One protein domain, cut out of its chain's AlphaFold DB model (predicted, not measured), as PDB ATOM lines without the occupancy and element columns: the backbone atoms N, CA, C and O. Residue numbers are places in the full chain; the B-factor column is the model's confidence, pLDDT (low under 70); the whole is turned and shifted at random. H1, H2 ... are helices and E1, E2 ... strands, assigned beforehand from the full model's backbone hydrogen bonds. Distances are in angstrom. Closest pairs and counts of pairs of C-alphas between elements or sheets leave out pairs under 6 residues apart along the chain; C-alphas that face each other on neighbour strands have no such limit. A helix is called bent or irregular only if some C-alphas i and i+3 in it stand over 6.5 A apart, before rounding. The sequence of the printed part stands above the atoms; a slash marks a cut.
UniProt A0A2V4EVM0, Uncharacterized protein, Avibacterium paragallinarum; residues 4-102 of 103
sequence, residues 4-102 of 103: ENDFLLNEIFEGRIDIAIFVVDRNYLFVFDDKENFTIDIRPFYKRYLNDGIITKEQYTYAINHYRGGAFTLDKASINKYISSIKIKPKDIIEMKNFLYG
ATOM      1  N   GLU A   4     279.514 310.505 229.124       81.69
ATOM      2  CA  GLU A   4     279.987 310.759 227.762       81.69
ATOM      3  C   GLU A   4     281.499 311.024 227.712       81.69
ATOM      4  O   GLU A   4     282.191 310.526 226.825       81.69
ATOM      5  N   ASN A   5     282.032 311.766 228.689       85.94
ATOM      6  CA  ASN A   5     283.464 312.042 228.768       85.94
ATOM      7  C   ASN A   5     284.245 310.769 229.102       85.94
ATOM      8  O   ASN A   5     285.276 310.523 228.484       85.94
ATOM      9  N   ASP A   6     283.742 309.959 230.034       88.44
ATOM     10  CA  ASP A   6     284.388 308.702 230.422       88.44
ATOM     11  C   ASP A   6     284.435 307.720 229.241       88.44
ATOM     12  O   ASP A   6     285.460 307.084 228.992       88.44
ATOM     13  N   PHE A   7     283.349 307.641 228.465       90.19
ATOM     14  CA  PHE A   7     283.325 306.875 227.221       90.19
ATOM     15  C   PHE A   7     284.372 307.387 226.226       90.19
ATOM     16  O   PHE A   7     285.188 306.604 225.747       90.19
ATOM     17  N   LEU A   8     284.394 308.694 225.946       91.81
ATOM     18  CA  LEU A   8     285.319 309.274 224.973       91.81
ATOM     19  C   LEU A   8     286.787 309.085 225.384       91.81
ATOM     20  O   LEU A   8     287.617 308.759 224.540       91.81
ATOM     21  N   LEU A   9     287.105 309.232 226.674       92.25
ATOM     22  CA  LEU A   9     288.442 308.962 227.213       92.25
ATOM     23  C   LEU A   9     288.858 307.502 227.011       92.25
ATOM     24  O   LEU A   9     289.995 307.252 226.614       92.25
ATOM     25  N   ASN A  10     287.945 306.553 227.227       94.19
ATOM     26  CA  ASN A  10     288.212 305.143 226.955       94.19
ATOM     27  C   ASN A  10     288.448 304.892 225.461       94.19
ATOM     28  O   ASN A  10     289.399 304.203 225.113       94.19
ATOM     29  N   GLU A  11     287.639 305.470 224.568       95.31
ATOM     30  CA  GLU A  11     287.843 305.336 223.117       95.31
ATOM     31  C   GLU A  11     289.207 305.883 222.669       95.31
ATOM     32  O   GLU A  11     289.858 305.280 221.813       95.31
ATOM     33  N   ILE A  12     289.660 306.989 223.268       94.56
ATOM     34  CA  ILE A  12     290.991 307.558 223.015       94.56
ATOM     35  C   ILE A  12     292.089 306.628 223.525       94.56
ATOM     36  O   ILE A  12     293.041 306.337 222.804       94.56
ATOM     37  N   PHE A  13     291.970 306.147 224.764       93.12
ATOM     38  CA  PHE A  13     292.981 305.283 225.374       93.12
ATOM     39  C   PHE A  13     293.133 303.951 224.633       93.12
ATOM     40  O   PHE A  13     294.237 303.430 224.488       93.12
ATOM     41  N   GLU A  14     292.028 303.435 224.105       95.44
ATOM     42  CA  GLU A  14     291.987 302.223 223.291       95.44
ATOM     43  C   GLU A  14     292.404 302.456 221.824       95.44
ATOM     44  O   GLU A  14     292.407 301.519 221.025       95.44
ATOM     45  N   GLY A  15     292.743 303.695 221.448       92.69
ATOM     46  CA  GLY A  15     293.214 304.049 220.108       92.69
ATOM     47  C   GLY A  15     292.142 303.983 219.018       92.69
ATOM     48  O   GLY A  15     292.479 303.815 217.848       92.69
ATOM     49  N   ARG A  16     290.856 304.071 219.386       94.25
ATOM     50  CA  ARG A  16     289.724 304.111 218.440       94.25
ATOM     51  C   ARG A  16     289.381 305.529 217.988       94.25
ATOM     52  O   ARG A  16     288.808 305.699 216.917       94.25
ATOM     53  N   ILE A  17     289.704 306.525 218.809       95.50
ATOM     54  CA  ILE A  17     289.504 307.946 218.521       95.50
ATOM     55  C   ILE A  17     290.811 308.684 218.779       95.50
ATOM     56  O   ILE A  17     291.429 308.534 219.829       95.50
ATOM     57  N   ASP A  18     291.190 309.544 217.848       95.62
ATOM     58  CA  ASP A  18     292.333 310.431 217.967       95.62
ATOM     59  C   ASP A  18     291.868 311.872 218.212       95.62
ATOM     60  O   ASP A  18     290.736 312.253 217.903       95.62
ATOM     61  N   ILE A  19     292.764 312.697 218.760       95.88
ATOM     62  CA  ILE A  19     292.522 314.129 218.955       95.88
ATOM     63  C   ILE A  19     293.461 314.924 218.054       95.88
ATOM     64  O   ILE A  19     294.679 314.882 218.226       95.88
ATOM     65  N   ALA A  20     292.894 315.710 217.142       95.69
ATOM     66  CA  ALA A  20     293.631 316.707 216.373       95.69
ATOM     67  C   ALA A  20     293.311 318.123 216.852       95.69
ATOM     68  O   ALA A  20     292.193 318.427 217.271       95.69
ATOM     69  N   ILE A  21     294.299 319.011 216.741       95.75
ATOM     70  CA  ILE A  21     294.130 320.439 217.006       95.75
ATOM     71  C   ILE A  21     294.187 321.180 215.677       95.75
ATOM     72  O   ILE A  21     295.217 321.186 215.002       95.75
ATOM     73  N   PHE A  22     293.093 321.852 215.331       94.00
ATOM     74  CA  PHE A  22     293.033 322.769 214.200       94.00
ATOM     75  C   PHE A  22     293.024 324.209 214.700       94.00
ATOM     76  O   PHE A  22     292.305 324.549 215.639       94.00
ATOM     77  N   VAL A  23     293.802 325.072 214.048       93.00
ATOM     78  CA  VAL A  23     293.777 326.516 214.300       93.00
ATOM     79  C   VAL A  23     293.053 327.192 213.142       93.00
ATOM     80  O   VAL A  23     293.594 327.299 212.042       93.00
ATOM     81  N   VAL A  24     291.823 327.646 213.387       90.00
ATOM     82  CA  VAL A  24     290.952 328.275 212.382       90.00
ATOM     83  C   VAL A  24     290.630 329.691 212.831       90.00
ATOM     84  O   VAL A  24     290.064 329.896 213.901       90.00
ATOM     85  N   ASP A  25     291.036 330.684 212.038       89.94
ATOM     86  CA  ASP A  25     290.812 332.108 212.333       89.94
ATOM     87  C   ASP A  25     291.209 332.507 213.771       89.94
ATOM     88  O   ASP A  25     290.524 333.276 214.437       89.94
ATOM     89  N   ARG A  26     292.362 331.990 214.231       91.75
ATOM     90  CA  ARG A  26     292.944 332.181 215.580       91.75
ATOM     91  C   ARG A  26     292.209 331.473 216.725       91.75
ATOM     92  O   ARG A  26     292.588 331.664 217.877       91.75
ATOM     93  N   ASN A  27     291.227 330.627 216.428       91.12
ATOM     94  CA  ASN A  27     290.559 329.772 217.407       91.12
ATOM     95  C   ASN A  27     291.138 328.356 217.362       91.12
ATOM     96  O   ASN A  27     291.386 327.820 216.281       91.12
ATOM     97  N   TYR A  28     291.334 327.757 218.535       94.88
ATOM     98  CA  TYR A  28     291.755 326.364 218.674       94.88
ATOM     99  C   TYR A  28     290.520 325.469 218.712       94.88
ATOM    100  O   TYR A  28     289.654 325.656 219.566       94.88
ATOM    101  N   LEU A  29     290.463 324.502 217.803       95.62
ATOM    102  CA  LEU A  29     289.417 323.491 217.736       95.62
ATOM    103  C   LEU A  29     290.044 322.121 217.977       95.62
ATOM    104  O   LEU A  29     290.891 321.678 217.201       95.62
ATOM    105  N   PHE A  30     289.616 321.463 219.050       96.88
ATOM    106  CA  PHE A  30     289.993 320.095 219.383       96.88
ATOM    107  C   PHE A  30     288.962 319.150 218.769       96.88
ATOM    108  O   PHE A  30     287.795 319.152 219.167       96.88
ATOM    109  N   VAL A  31     289.380 318.385 217.766       96.12
ATOM    110  CA  VAL A  31     288.521 317.486 216.990       96.12
ATOM    111  C   VAL A  31     288.814 316.045 217.379       96.12
ATOM    112  O   VAL A  31     289.975 315.647 217.409       96.12
ATOM    113  N   PHE A  32     287.751 315.291 217.650       95.94
ATOM    114  CA  PHE A  32     287.784 313.879 218.019       95.94
ATOM    115  C   PHE A  32     287.264 313.057 216.846       95.94
ATOM    116  O   PHE A  32     286.083 313.166 216.501       95.94
ATOM    117  N   ASP A  33     288.134 312.283 216.212       95.69
ATOM    118  CA  ASP A  33     287.780 311.502 215.026       95.69
ATOM    119  C   ASP A  33     288.804 310.382 214.786       95.69
ATOM    120  O   ASP A  33     289.818 310.297 215.473       95.69
ATOM    121  N   ASP A  34     288.543 309.531 213.801       92.94
ATOM    122  CA  ASP A  34     289.510 308.558 213.296       92.94
ATOM    123  C   ASP A  34     290.710 309.280 212.647       92.94
ATOM    124  O   ASP A  34     290.518 310.202 211.848       92.94
ATOM    125  N   LYS A  35     291.951 308.866 212.944       91.69
ATOM    126  CA  LYS A  35     293.178 309.469 212.377       91.69
ATOM    127  C   LYS A  35     293.174 309.624 210.859       91.69
ATOM    128  O   LYS A  35     293.782 310.567 210.343       91.69
ATOM    129  N   GLU A  36     292.518 308.727 210.122       90.56
ATOM    130  CA  GLU A  36     292.450 308.811 208.668       90.56
ATOM    131  C   GLU A  36     291.766 310.128 208.275       90.56
ATOM    132  O   GLU A  36     292.179 310.782 207.310       90.56
ATOM    133  N   ASN A  37     290.817 310.609 209.092       93.88
ATOM    134  CA  ASN A  37     290.149 311.902 208.967       93.88
ATOM    135  C   ASN A  37     291.017 313.127 209.329       93.88
ATOM    136  O   ASN A  37     290.536 314.253 209.210       93.88
ATOM    137  N   PHE A  38     292.316 312.968 209.595       93.94
ATOM    138  CA  PHE A  38     293.259 314.093 209.719       93.94
ATOM    139  C   PHE A  38     294.225 314.247 208.537       93.94
ATOM    140  O   PHE A  38     294.959 315.231 208.450       93.94
ATOM    141  N   THR A  39     294.181 313.335 207.564       93.75
ATOM    142  CA  THR A  39     294.914 313.456 206.293       93.75
ATOM    143  C   THR A  39     294.591 314.771 205.568       93.75
ATOM    144  O   THR A  39     293.424 315.049 205.286       93.75
ATOM    145  N   ILE A  40     295.608 315.565 205.212       94.06
ATOM    146  CA  ILE A  40     295.415 316.864 204.539       94.06
ATOM    147  C   ILE A  40     294.775 316.710 203.160       94.06
ATOM    148  O   ILE A  40     293.873 317.466 202.831       94.06
ATOM    149  N   ASP A  41     295.197 315.739 202.356       95.31
ATOM    150  CA  ASP A  41     294.575 315.437 201.065       95.31
ATOM    151  C   ASP A  41     294.487 313.926 200.875       95.31
ATOM    152  O   ASP A  41     295.508 313.242 200.788       95.31
ATOM    153  N   ILE A  42     293.263 313.401 200.815       95.50
ATOM    154  CA  ILE A  42     293.026 311.957 200.707       95.50
ATOM    155  C   ILE A  42     293.068 311.458 199.255       95.50
ATOM    156  O   ILE A  42     293.157 310.255 199.001       95.50
ATOM    157  N   ARG A  43     293.016 312.363 198.267       95.69
ATOM    158  CA  ARG A  43     292.929 311.991 196.845       95.69
ATOM    159  C   ARG A  43     294.085 311.105 196.378       95.69
ATOM    160  O   ARG A  43     293.799 310.154 195.650       95.69
ATOM    161  N   PRO A  44     295.357 311.336 196.764       96.56
ATOM    162  CA  PRO A  44     296.454 310.461 196.359       96.56
ATOM    163  C   PRO A  44     296.260 309.004 196.805       96.56
ATOM    164  O   PRO A  44     296.565 308.096 196.033       96.56
ATOM    165  N   PHE A  45     295.691 308.776 197.994       94.56
ATOM    166  CA  PHE A  45     295.417 307.435 198.522       94.56
ATOM    167  C   PHE A  45     294.359 306.714 197.683       94.56
ATOM    168  O   PHE A  45     294.615 305.634 197.152       94.56
ATOM    169  N   TYR A  46     293.203 307.345 197.464       95.75
ATOM    170  CA  TYR A  46     292.152 306.758 196.630       95.75
ATOM    171  C   TYR A  46     292.563 306.622 195.161       95.75
ATOM    172  O   TYR A  46     292.175 305.663 194.496       95.75
ATOM    173  N   LYS A  47     293.378 307.546 194.637       97.38
ATOM    174  CA  LYS A  47     293.898 307.459 193.267       97.38
ATOM    175  C   LYS A  47     294.828 306.261 193.102       97.38
ATOM    176  O   LYS A  47     294.786 305.612 192.063       97.38
ATOM    177  N   ARG A  48     295.628 305.939 194.122       97.88
ATOM    178  CA  ARG A  48     296.429 304.713 194.132       97.88
ATOM    179  C   ARG A  48     295.539 303.472 194.079       97.88
ATOM    180  O   ARG A  48     295.758 302.639 193.215       97.88
ATOM    181  N   TYR A  49     294.493 303.391 194.903       97.19
ATOM    182  CA  TYR A  49     293.555 302.259 194.859       97.19
ATOM    183  C   TYR A  49     292.857 302.106 193.506       97.19
ATOM    184  O   TYR A  49     292.641 300.985 193.054       97.19
ATOM    185  N   LEU A  50     292.532 303.219 192.845       98.00
ATOM    186  CA  LEU A  50     291.979 303.197 191.492       98.00
ATOM    187  C   LEU A  50     292.999 302.663 190.474       98.00
ATOM    188  O   LEU A  50     292.654 301.826 189.645       98.00
ATOM    189  N   ASN A  51     294.251 303.125 190.543       98.06
ATOM    190  CA  ASN A  51     295.319 302.684 189.642       98.06
ATOM    191  C   ASN A  51     295.686 301.206 189.847       98.06
ATOM    192  O   ASN A  51     295.979 300.515 188.875       98.06
ATOM    193  N   ASP A  52     295.635 300.732 191.092       98.19
ATOM    194  CA  ASP A  52     295.922 299.345 191.473       98.19
ATOM    195  C   ASP A  52     294.728 298.405 191.176       98.19
ATOM    196  O   ASP A  52     294.805 297.205 191.426       98.19
ATOM    197  N   GLY A  53     293.611 298.933 190.653       97.69
ATOM    198  CA  GLY A  53     292.406 298.160 190.326       97.69
ATOM    199  C   GLY A  53     291.609 297.672 191.542       97.69
ATOM    200  O   GLY A  53     290.737 296.821 191.396       97.69
ATOM    201  N   ILE A  54     291.894 298.204 192.735       98.25
ATOM    202  CA  ILE A  54     291.238 297.836 194.003       98.25
ATOM    203  C   ILE A  54     289.818 298.412 194.070       98.25
ATOM    204  O   ILE A  54     288.923 297.793 194.642       98.25
ATOM    205  N   ILE A  55     289.610 299.596 193.486       98.12
ATOM    206  CA  ILE A  55     288.305 300.259 193.413       98.12
ATOM    207  C   ILE A  55     287.971 300.671 191.981       98.12
ATOM    208  O   ILE A  55     288.860 300.975 191.184       98.12
ATOM    209  N   THR A  56     286.679 300.742 191.664       98.25
ATOM    210  CA  THR A  56     286.205 301.286 190.386       98.25
ATOM    211  C   THR A  56     286.221 302.816 190.379       98.25
ATOM    212  O   THR A  56     286.345 303.479 191.415       98.25
ATOM    213  N   LYS A  57     286.040 303.413 189.196       98.06
ATOM    214  CA  LYS A  57     285.926 304.871 189.045       98.06
ATOM    215  C   LYS A  57     284.707 305.434 189.787       98.06
ATOM    216  O   LYS A  57     284.774 306.533 190.344       98.06
ATOM    217  N   GLU A  58     283.606 304.691 189.814       98.12
ATOM    218  CA  GLU A  58     282.380 305.047 190.531       98.12
ATOM    219  C   GLU A  58     282.624 305.032 192.041       98.12
ATOM    220  O   GLU A  58     282.282 305.996 192.723       98.12
ATOM    221  N   GLN A  59     283.292 303.992 192.551       97.88
ATOM    222  CA  GLN A  59     283.671 303.890 193.964       97.88
ATOM    223  C   GLN A  59     284.645 304.998 194.375       97.88
ATOM    224  O   GLN A  59     284.458 305.609 195.426       97.88
ATOM    225  N   TYR A  60     285.634 305.320 193.535       97.31
ATOM    226  CA  TYR A  60     286.525 306.464 193.744       97.31
ATOM    227  C   TYR A  60     285.732 307.774 193.858       97.31
ATOM    228  O   TYR A  60     285.893 308.526 194.817       97.31
ATOM    229  N   THR A  61     284.843 308.035 192.897       96.62
ATOM    230  CA  THR A  61     284.047 309.271 192.858       96.62
ATOM    231  C   THR A  61     283.135 309.371 194.080       96.62
ATOM    232  O   THR A  61     283.046 310.425 194.707       96.62
ATOM    233  N   TYR A  62     282.495 308.261 194.452       96.38
ATOM    234  CA  TYR A  62     281.674 308.176 195.650       96.38
ATOM    235  C   TYR A  62     282.494 308.472 196.909       96.38
ATOM    236  O   TYR A  62     282.106 309.345 197.684       96.38
ATOM    237  N   ALA A  63     283.641 307.812 197.084       94.50
ATOM    238  CA  ALA A  63     284.491 307.985 198.255       94.50
ATOM    239  C   ALA A  63     284.943 309.441 198.419       94.50
ATOM    240  O   ALA A  63     284.728 310.028 199.474       94.50
ATOM    241  N   ILE A  64     285.468 310.065 197.359       95.00
ATOM    242  CA  ILE A  64     285.914 311.468 197.396       95.00
ATOM    243  C   ILE A  64     284.766 312.430 197.738       95.00
ATOM    244  O   ILE A  64     284.962 313.367 198.513       95.00
ATOM    245  N   ASN A  65     283.566 312.198 197.202       93.81
ATOM    246  CA  ASN A  65     282.419 313.079 197.432       93.81
ATOM    247  C   ASN A  65     281.815 312.951 198.839       93.81
ATOM    248  O   ASN A  65     281.202 313.905 199.314       93.81
ATOM    249  N   HIS A  66     281.983 311.804 199.501       92.00
ATOM    250  CA  HIS A  66     281.411 311.546 200.827       92.00
ATOM    251  C   HIS A  66     282.432 311.675 201.960       92.00
ATOM    252  O   HIS A  66     282.048 311.860 203.114       92.00
ATOM    253  N   TYR A  67     283.726 311.641 201.645       93.31
ATOM    254  CA  TYR A  67     284.794 311.779 202.625       93.31
ATOM    255  C   TYR A  67     284.699 313.113 203.375       93.31
ATOM    256  O   TYR A  67     284.771 314.175 202.753       93.31
ATOM    257  N   ARG A  68     284.501 313.069 204.702       93.31
ATOM    258  CA  ARG A  68     284.315 314.256 205.567       93.31
ATOM    259  C   ARG A  68     283.210 315.202 205.083       93.31
ATOM    260  O   ARG A  68     283.403 316.413 204.976       93.31
ATOM    261  N   GLY A  69     282.083 314.639 204.645       88.62
ATOM    262  CA  GLY A  69     281.008 315.417 204.024       88.62
ATOM    263  C   GLY A  69     281.409 316.028 202.675       88.62
ATOM    264  O   GLY A  69     280.826 317.016 202.237       88.62
ATOM    265  N   GLY A  70     282.431 315.478 202.016       90.75
ATOM    266  CA  GLY A  70     283.019 315.943 200.758       90.75
ATOM    267  C   GLY A  70     284.113 317.001 200.927       90.75
ATOM    268  O   GLY A  70     284.257 317.854 200.050       90.75
ATOM    269  N   ALA A  71     284.830 316.990 202.053       94.75
ATOM    270  CA  ALA A  71     286.057 317.749 202.297       94.75
ATOM    271  C   ALA A  71     287.286 316.840 202.089       94.75
ATOM    272  O   ALA A  71     287.969 316.443 203.033       94.75
ATOM    273  N   PHE A  72     287.558 316.483 200.830       94.38
ATOM    274  CA  PHE A  72     288.681 315.607 200.452       94.38
ATOM    275  C   PHE A  72     290.065 316.250 200.638       94.38
ATOM    276  O   PHE A  72     291.072 315.544 200.684       94.38
ATOM    277  N   THR A  73     290.117 317.576 200.755       95.44
ATOM    278  CA  THR A  73     291.295 318.339 201.174       95.44
ATOM    279  C   THR A  73     290.930 319.116 202.434       95.44
ATOM    280  O   THR A  73     289.820 319.634 202.495       95.44
ATOM    281  N   LEU A  74     291.818 319.198 203.428       93.31
ATOM    282  CA  LEU A  74     291.691 320.069 204.599       93.31
ATOM    283  C   LEU A  74     292.427 321.370 204.334       93.31
ATOM    284  O   LEU A  74     293.653 321.438 204.370       93.31
ATOM    285  N   ASP A  75     291.648 322.409 204.086       93.25
ATOM    286  CA  ASP A  75     292.111 323.773 203.949       93.25
ATOM    287  C   ASP A  75     291.105 324.724 204.613       93.25
ATOM    288  O   ASP A  75     290.101 324.310 205.201       93.25
ATOM    289  N   LYS A  76     291.373 326.028 204.532       90.69
ATOM    290  CA  LYS A  76     290.507 327.044 205.138       90.69
ATOM    291  C   LYS A  76     289.084 327.043 204.559       90.69
ATOM    292  O   LYS A  76     288.147 327.408 205.265       90.69
ATOM    293  N   ALA A  77     288.909 326.666 203.294       91.44
ATOM    294  CA  ALA A  77     287.607 326.663 202.637       91.44
ATOM    295  C   ALA A  77     286.787 325.413 202.992       91.44
ATOM    296  O   ALA A  77     285.558 325.476 203.031       91.44
ATOM    297  N   SER A  78     287.447 324.286 203.266       93.69
ATOM    298  CA  SER A  78     286.791 323.000 203.502       93.69
ATOM    299  C   SER A  78     286.645 322.615 204.976       93.69
ATOM    300  O   SER A  78     285.788 321.785 205.289       93.69
ATOM    301  N   ILE A  79     287.421 323.214 205.889       93.00
ATOM    302  CA  ILE A  79     287.431 322.826 207.308       93.00
ATOM    303  C   ILE A  79     286.038 322.894 207.940       93.00
ATOM    304  O   ILE A  79     285.622 321.955 208.608       93.00
ATOM    305  N   ASN A  80     285.253 323.933 207.647       91.44
ATOM    306  CA  ASN A  80     283.895 324.057 208.185       91.44
ATOM    307  C   ASN A  80     282.977 322.925 207.707       91.44
ATOM    308  O   ASN A  80     282.155 322.435 208.476       91.44
ATOM    309  N   LYS A  81     283.154 322.460 206.465       92.81
ATOM    310  CA  LYS A  81     282.399 321.328 205.917       92.81
ATOM    311  C   LYS A  81     282.727 320.034 206.661       92.81
ATOM    312  O   LYS A  81     281.814 319.289 207.004       92.81
ATOM    313  N   TYR A  82     284.010 319.813 206.954       95.19
ATOM    314  CA  TYR A  82     284.446 318.685 207.773       95.19
ATOM    315  C   TYR A  82     283.829 318.755 209.177       95.19
ATOM    316  O   TYR A  82     283.166 317.810 209.599       95.19
ATOM    317  N   ILE A  83     283.945 319.896 209.857       93.75
ATOM    318  CA  ILE A  83     283.420 320.092 211.214       93.75
ATOM    319  C   ILE A  83     281.897 319.908 211.288       93.75
ATOM    320  O   ILE A  83     281.389 319.354 212.254       93.75
ATOM    321  N   SER A  84     281.147 320.325 210.268       92.56
ATOM    322  CA  SER A  84     279.699 320.077 210.213       92.56
ATOM    323  C   SER A  84     279.328 318.620 209.907       92.56
ATOM    324  O   SER A  84     278.163 318.258 210.046       92.56
ATOM    325  N   SER A  85     280.280 317.793 209.465       93.06
ATOM    326  CA  SER A  85     280.045 316.387 209.104       93.06
ATOM    327  C   SER A  85     280.317 315.393 210.237       93.06
ATOM    328  O   SER A  85     279.835 314.261 210.178       93.06
ATOM    329  N   ILE A  86     281.083 315.791 211.259       93.00
ATOM    330  CA  ILE A  86     281.457 314.907 212.367       93.00
ATOM    331  C   ILE A  86     280.357 314.818 213.426       93.00
ATOM    332  O   ILE A  86     279.600 315.758 213.662       93.00
ATOM    333  N   LYS A  87     280.279 313.657 214.079       89.69
ATOM    334  CA  LYS A  87     279.265 313.371 215.106       89.69
ATOM    335  C   LYS A  87     279.613 313.978 216.462       89.69
ATOM    336  O   LYS A  87     278.717 314.383 217.195       89.69
ATOM    337  N   ILE A  88     280.902 314.015 216.797       92.44
ATOM    338  CA  ILE A  88     281.395 314.581 218.050       92.44
ATOM    339  C   ILE A  88     281.708 316.046 217.790       92.44
ATOM    340  O   ILE A  88     282.579 316.369 216.984       92.44
ATOM    341  N   LYS A  89     280.984 316.940 218.466       92.75
ATOM    342  CA  LYS A  89     281.229 318.379 218.359       92.75
ATOM    343  C   LYS A  89     282.686 318.671 218.769       92.75
ATOM    344  O   LYS A  89     283.092 318.223 219.848       92.75
ATOM    345  N   PRO A  90     283.454 319.441 217.975       95.19
ATOM    346  CA  PRO A  90     284.762 319.906 218.409       95.19
ATOM    347  C   PRO A  90     284.648 320.696 219.704       95.19
ATOM    348  O   PRO A  90     283.668 321.417 219.915       95.19
ATOM    349  N   LYS A  91     285.677 320.588 220.535       95.44
ATOM    350  CA  LYS A  91     285.782 321.358 221.771       95.44
ATOM    351  C   LYS A  91     286.639 322.593 221.537       95.44
ATOM    352  O   LYS A  91     287.659 322.520 220.848       95.44
ATOM    353  N   ASP A  92     286.243 323.717 222.116       95.69
ATOM    354  CA  ASP A  92     287.147 324.848 222.306       95.69
ATOM    355  C   ASP A  92     288.122 324.589 223.472       95.69
ATOM    356  O   ASP A  92     288.129 323.527 224.100       95.69
ATOM    357  N   ILE A  93     288.990 325.558 223.771       94.38
ATOM    358  CA  ILE A  93     289.999 325.411 224.827       94.38
ATOM    359  C   ILE A  93     289.406 325.282 226.238       94.38
ATOM    360  O   ILE A  93     290.021 324.650 227.096       94.38
ATOM    361  N   ILE A  94     288.249 325.890 226.506       94.00
ATOM    362  CA  ILE A  94     287.583 325.832 227.812       94.00
ATOM    363  C   ILE A  94     286.913 324.465 227.943       94.00
ATOM    364  O   ILE A  94     287.180 323.739 228.896       94.00
ATOM    365  N   GLU A  95     286.135 324.068 226.937       94.88
ATOM    366  CA  GLU A  95     285.494 322.754 226.866       94.88
ATOM    367  C   GLU A  95     286.529 321.620 226.962       94.88
ATOM    368  O   GLU A  95     286.293 320.623 227.645       94.88
ATOM    369  N   MET A  96     287.697 321.772 226.323       94.62
ATOM    370  CA  MET A  96     288.770 320.780 226.377       94.62
ATOM    371  C   MET A  96     289.432 320.703 227.759       94.62
ATOM    372  O   MET A  96     289.750 319.613 228.231       94.62
ATOM    373  N   LYS A  97     289.617 321.834 228.449       92.81
ATOM    374  CA  LYS A  97     290.114 321.827 229.834       92.81
ATOM    375  C   LYS A  97     289.143 321.113 230.766       92.81
ATOM    376  O   LYS A  97     289.572 320.274 231.552       92.81
ATOM    377  N   ASN A  98     287.852 321.392 230.636       92.06
ATOM    378  CA  ASN A  98     286.824 320.737 231.442       92.06
ATOM    379  C   ASN A  98     286.768 319.231 231.137       92.06
ATOM    380  O   ASN A  98     286.612 318.419 232.044       92.06
ATOM    381  N   PHE A  99     286.964 318.840 229.872       91.19
ATOM    382  CA  PHE A  99     287.069 317.437 229.467       91.19
ATOM    383  C   PHE A  99     288.258 316.715 230.124       91.19
ATOM    384  O   PHE A  99     288.085 315.611 230.629       91.19
ATOM    385  N   LEU A 100     289.441 317.337 230.146       87.56
ATOM    386  CA  LEU A 100     290.662 316.713 230.672       87.56
ATOM    387  C   LEU A 100     290.756 316.722 232.200       87.56
ATOM    388  O   LEU A 100     291.291 315.784 232.784       87.56
ATOM    389  N   TYR A 101     290.288 317.791 232.842       86.44
ATOM    390  CA  TYR A 101     290.515 318.027 234.271       86.44
ATOM    391  C   TYR A 101     289.242 317.950 235.117       86.44
ATOM    392  O   TYR A 101     289.331 317.998 236.341       86.44
ATOM    393  N   GLY A 102     288.063 317.838 234.495       75.50
ATOM    394  CA  GLY A 102     286.781 317.781 235.202       75.50
ATOM    395  C   GLY A 102     286.419 319.061 235.964       75.50
ATOM    396  O   GLY A 102     285.649 318.985 236.921       75.50
TER     397      GLY A 102
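This is residues 4 to 102 of the 103 residues of an uncharacterized protein of Avibacterium paragallinarum (UniProt A0A2V4EVM0). A flat, elongated model has a two-stranded hairpin, E1 and E2, in one part of its length and a helical hairpin, H3 and H4, reaching to the far end of its long axis. H1 lies by the end of the strand hairpin where E1 begins, H6 packs beside E2, and H2 and H5 lie between the two hairpins. The 99 printed residues, in the order H1 E1 E2 H2 H3 H4 H5 H6, hold six named helices and two named strands; the sheet E1 - E2 is antiparallel and the class is mixed, helices and strands. The whole is only just loose, close to compact, with a radius of gyration of the C-alphas of 15.5 A, and spans 49 by 32 by 16 A.

H1, residues 4 to 13, comes closest to E1, residues 18 to 24, at the C-alphas of Ile 12 and Asp 18, 6.0 A apart. E1 and E2, residues 27 to 33, form an antiparallel hairpin at 153 degrees; N 20 and O 31 are within hydrogen-bond range at 2.9 A, as are N 29 and O 22 at 2.8 A. The closest C-alphas of E1 and H2, residues 35 to 38, are those of Asp 18 and Lys 35, 5.7 A apart. H3, residues 43 to 51, and H4, residues 57 to 69, form a helical hairpin: they touch at a shallow tilt of 20 degrees, opposite ways, closest at the C-alphas of Tyr 46 and Tyr 60, 6.3 A. H4, with residues 68 to 69 alone, touches H5, residues 79 to 85, about perpendicular at 86 degrees; the closest C-alphas are those of Arg 68 and Tyr 82, 4.9 A. H5 and E2 are only just apart, 8.1 A at the closest. H6, residues 93 to 101, comes closest to E2 at the C-alphas of Ile 93 and Tyr 28, 6.5 A. H6 and H1 are close but not clearly touching, with the C-alphas of Phe 99 and Asn 5 6.5 A apart. Every O i to N i+4 pair is within hydrogen-bond range in H1, H3, H5 and H6, against 7 of 9 in H4; H2 is too short for such a pair.

H1 begins at C-alpha 4, (279.987, 310.759, 227.762), and is 14.3 A long. E1 measures 18.7 A and E2 18.6 A. After H2, four residues, H3 is 12.0 A long. H4 is 19.0 A long and irregular, with C-alphas 65 and 68 8.4 A apart. H5 measures 10.0 A, and H6, 12.0 A, ends at C-alpha 101, (290.515, 318.027, 234.271).

The two C-alphas farthest apart are those of Gly 53 and Gly 102, 49.3 A. The printed part has no cut and no long link. Its mean pLDDT is 93.7, and no printed residue is under 70.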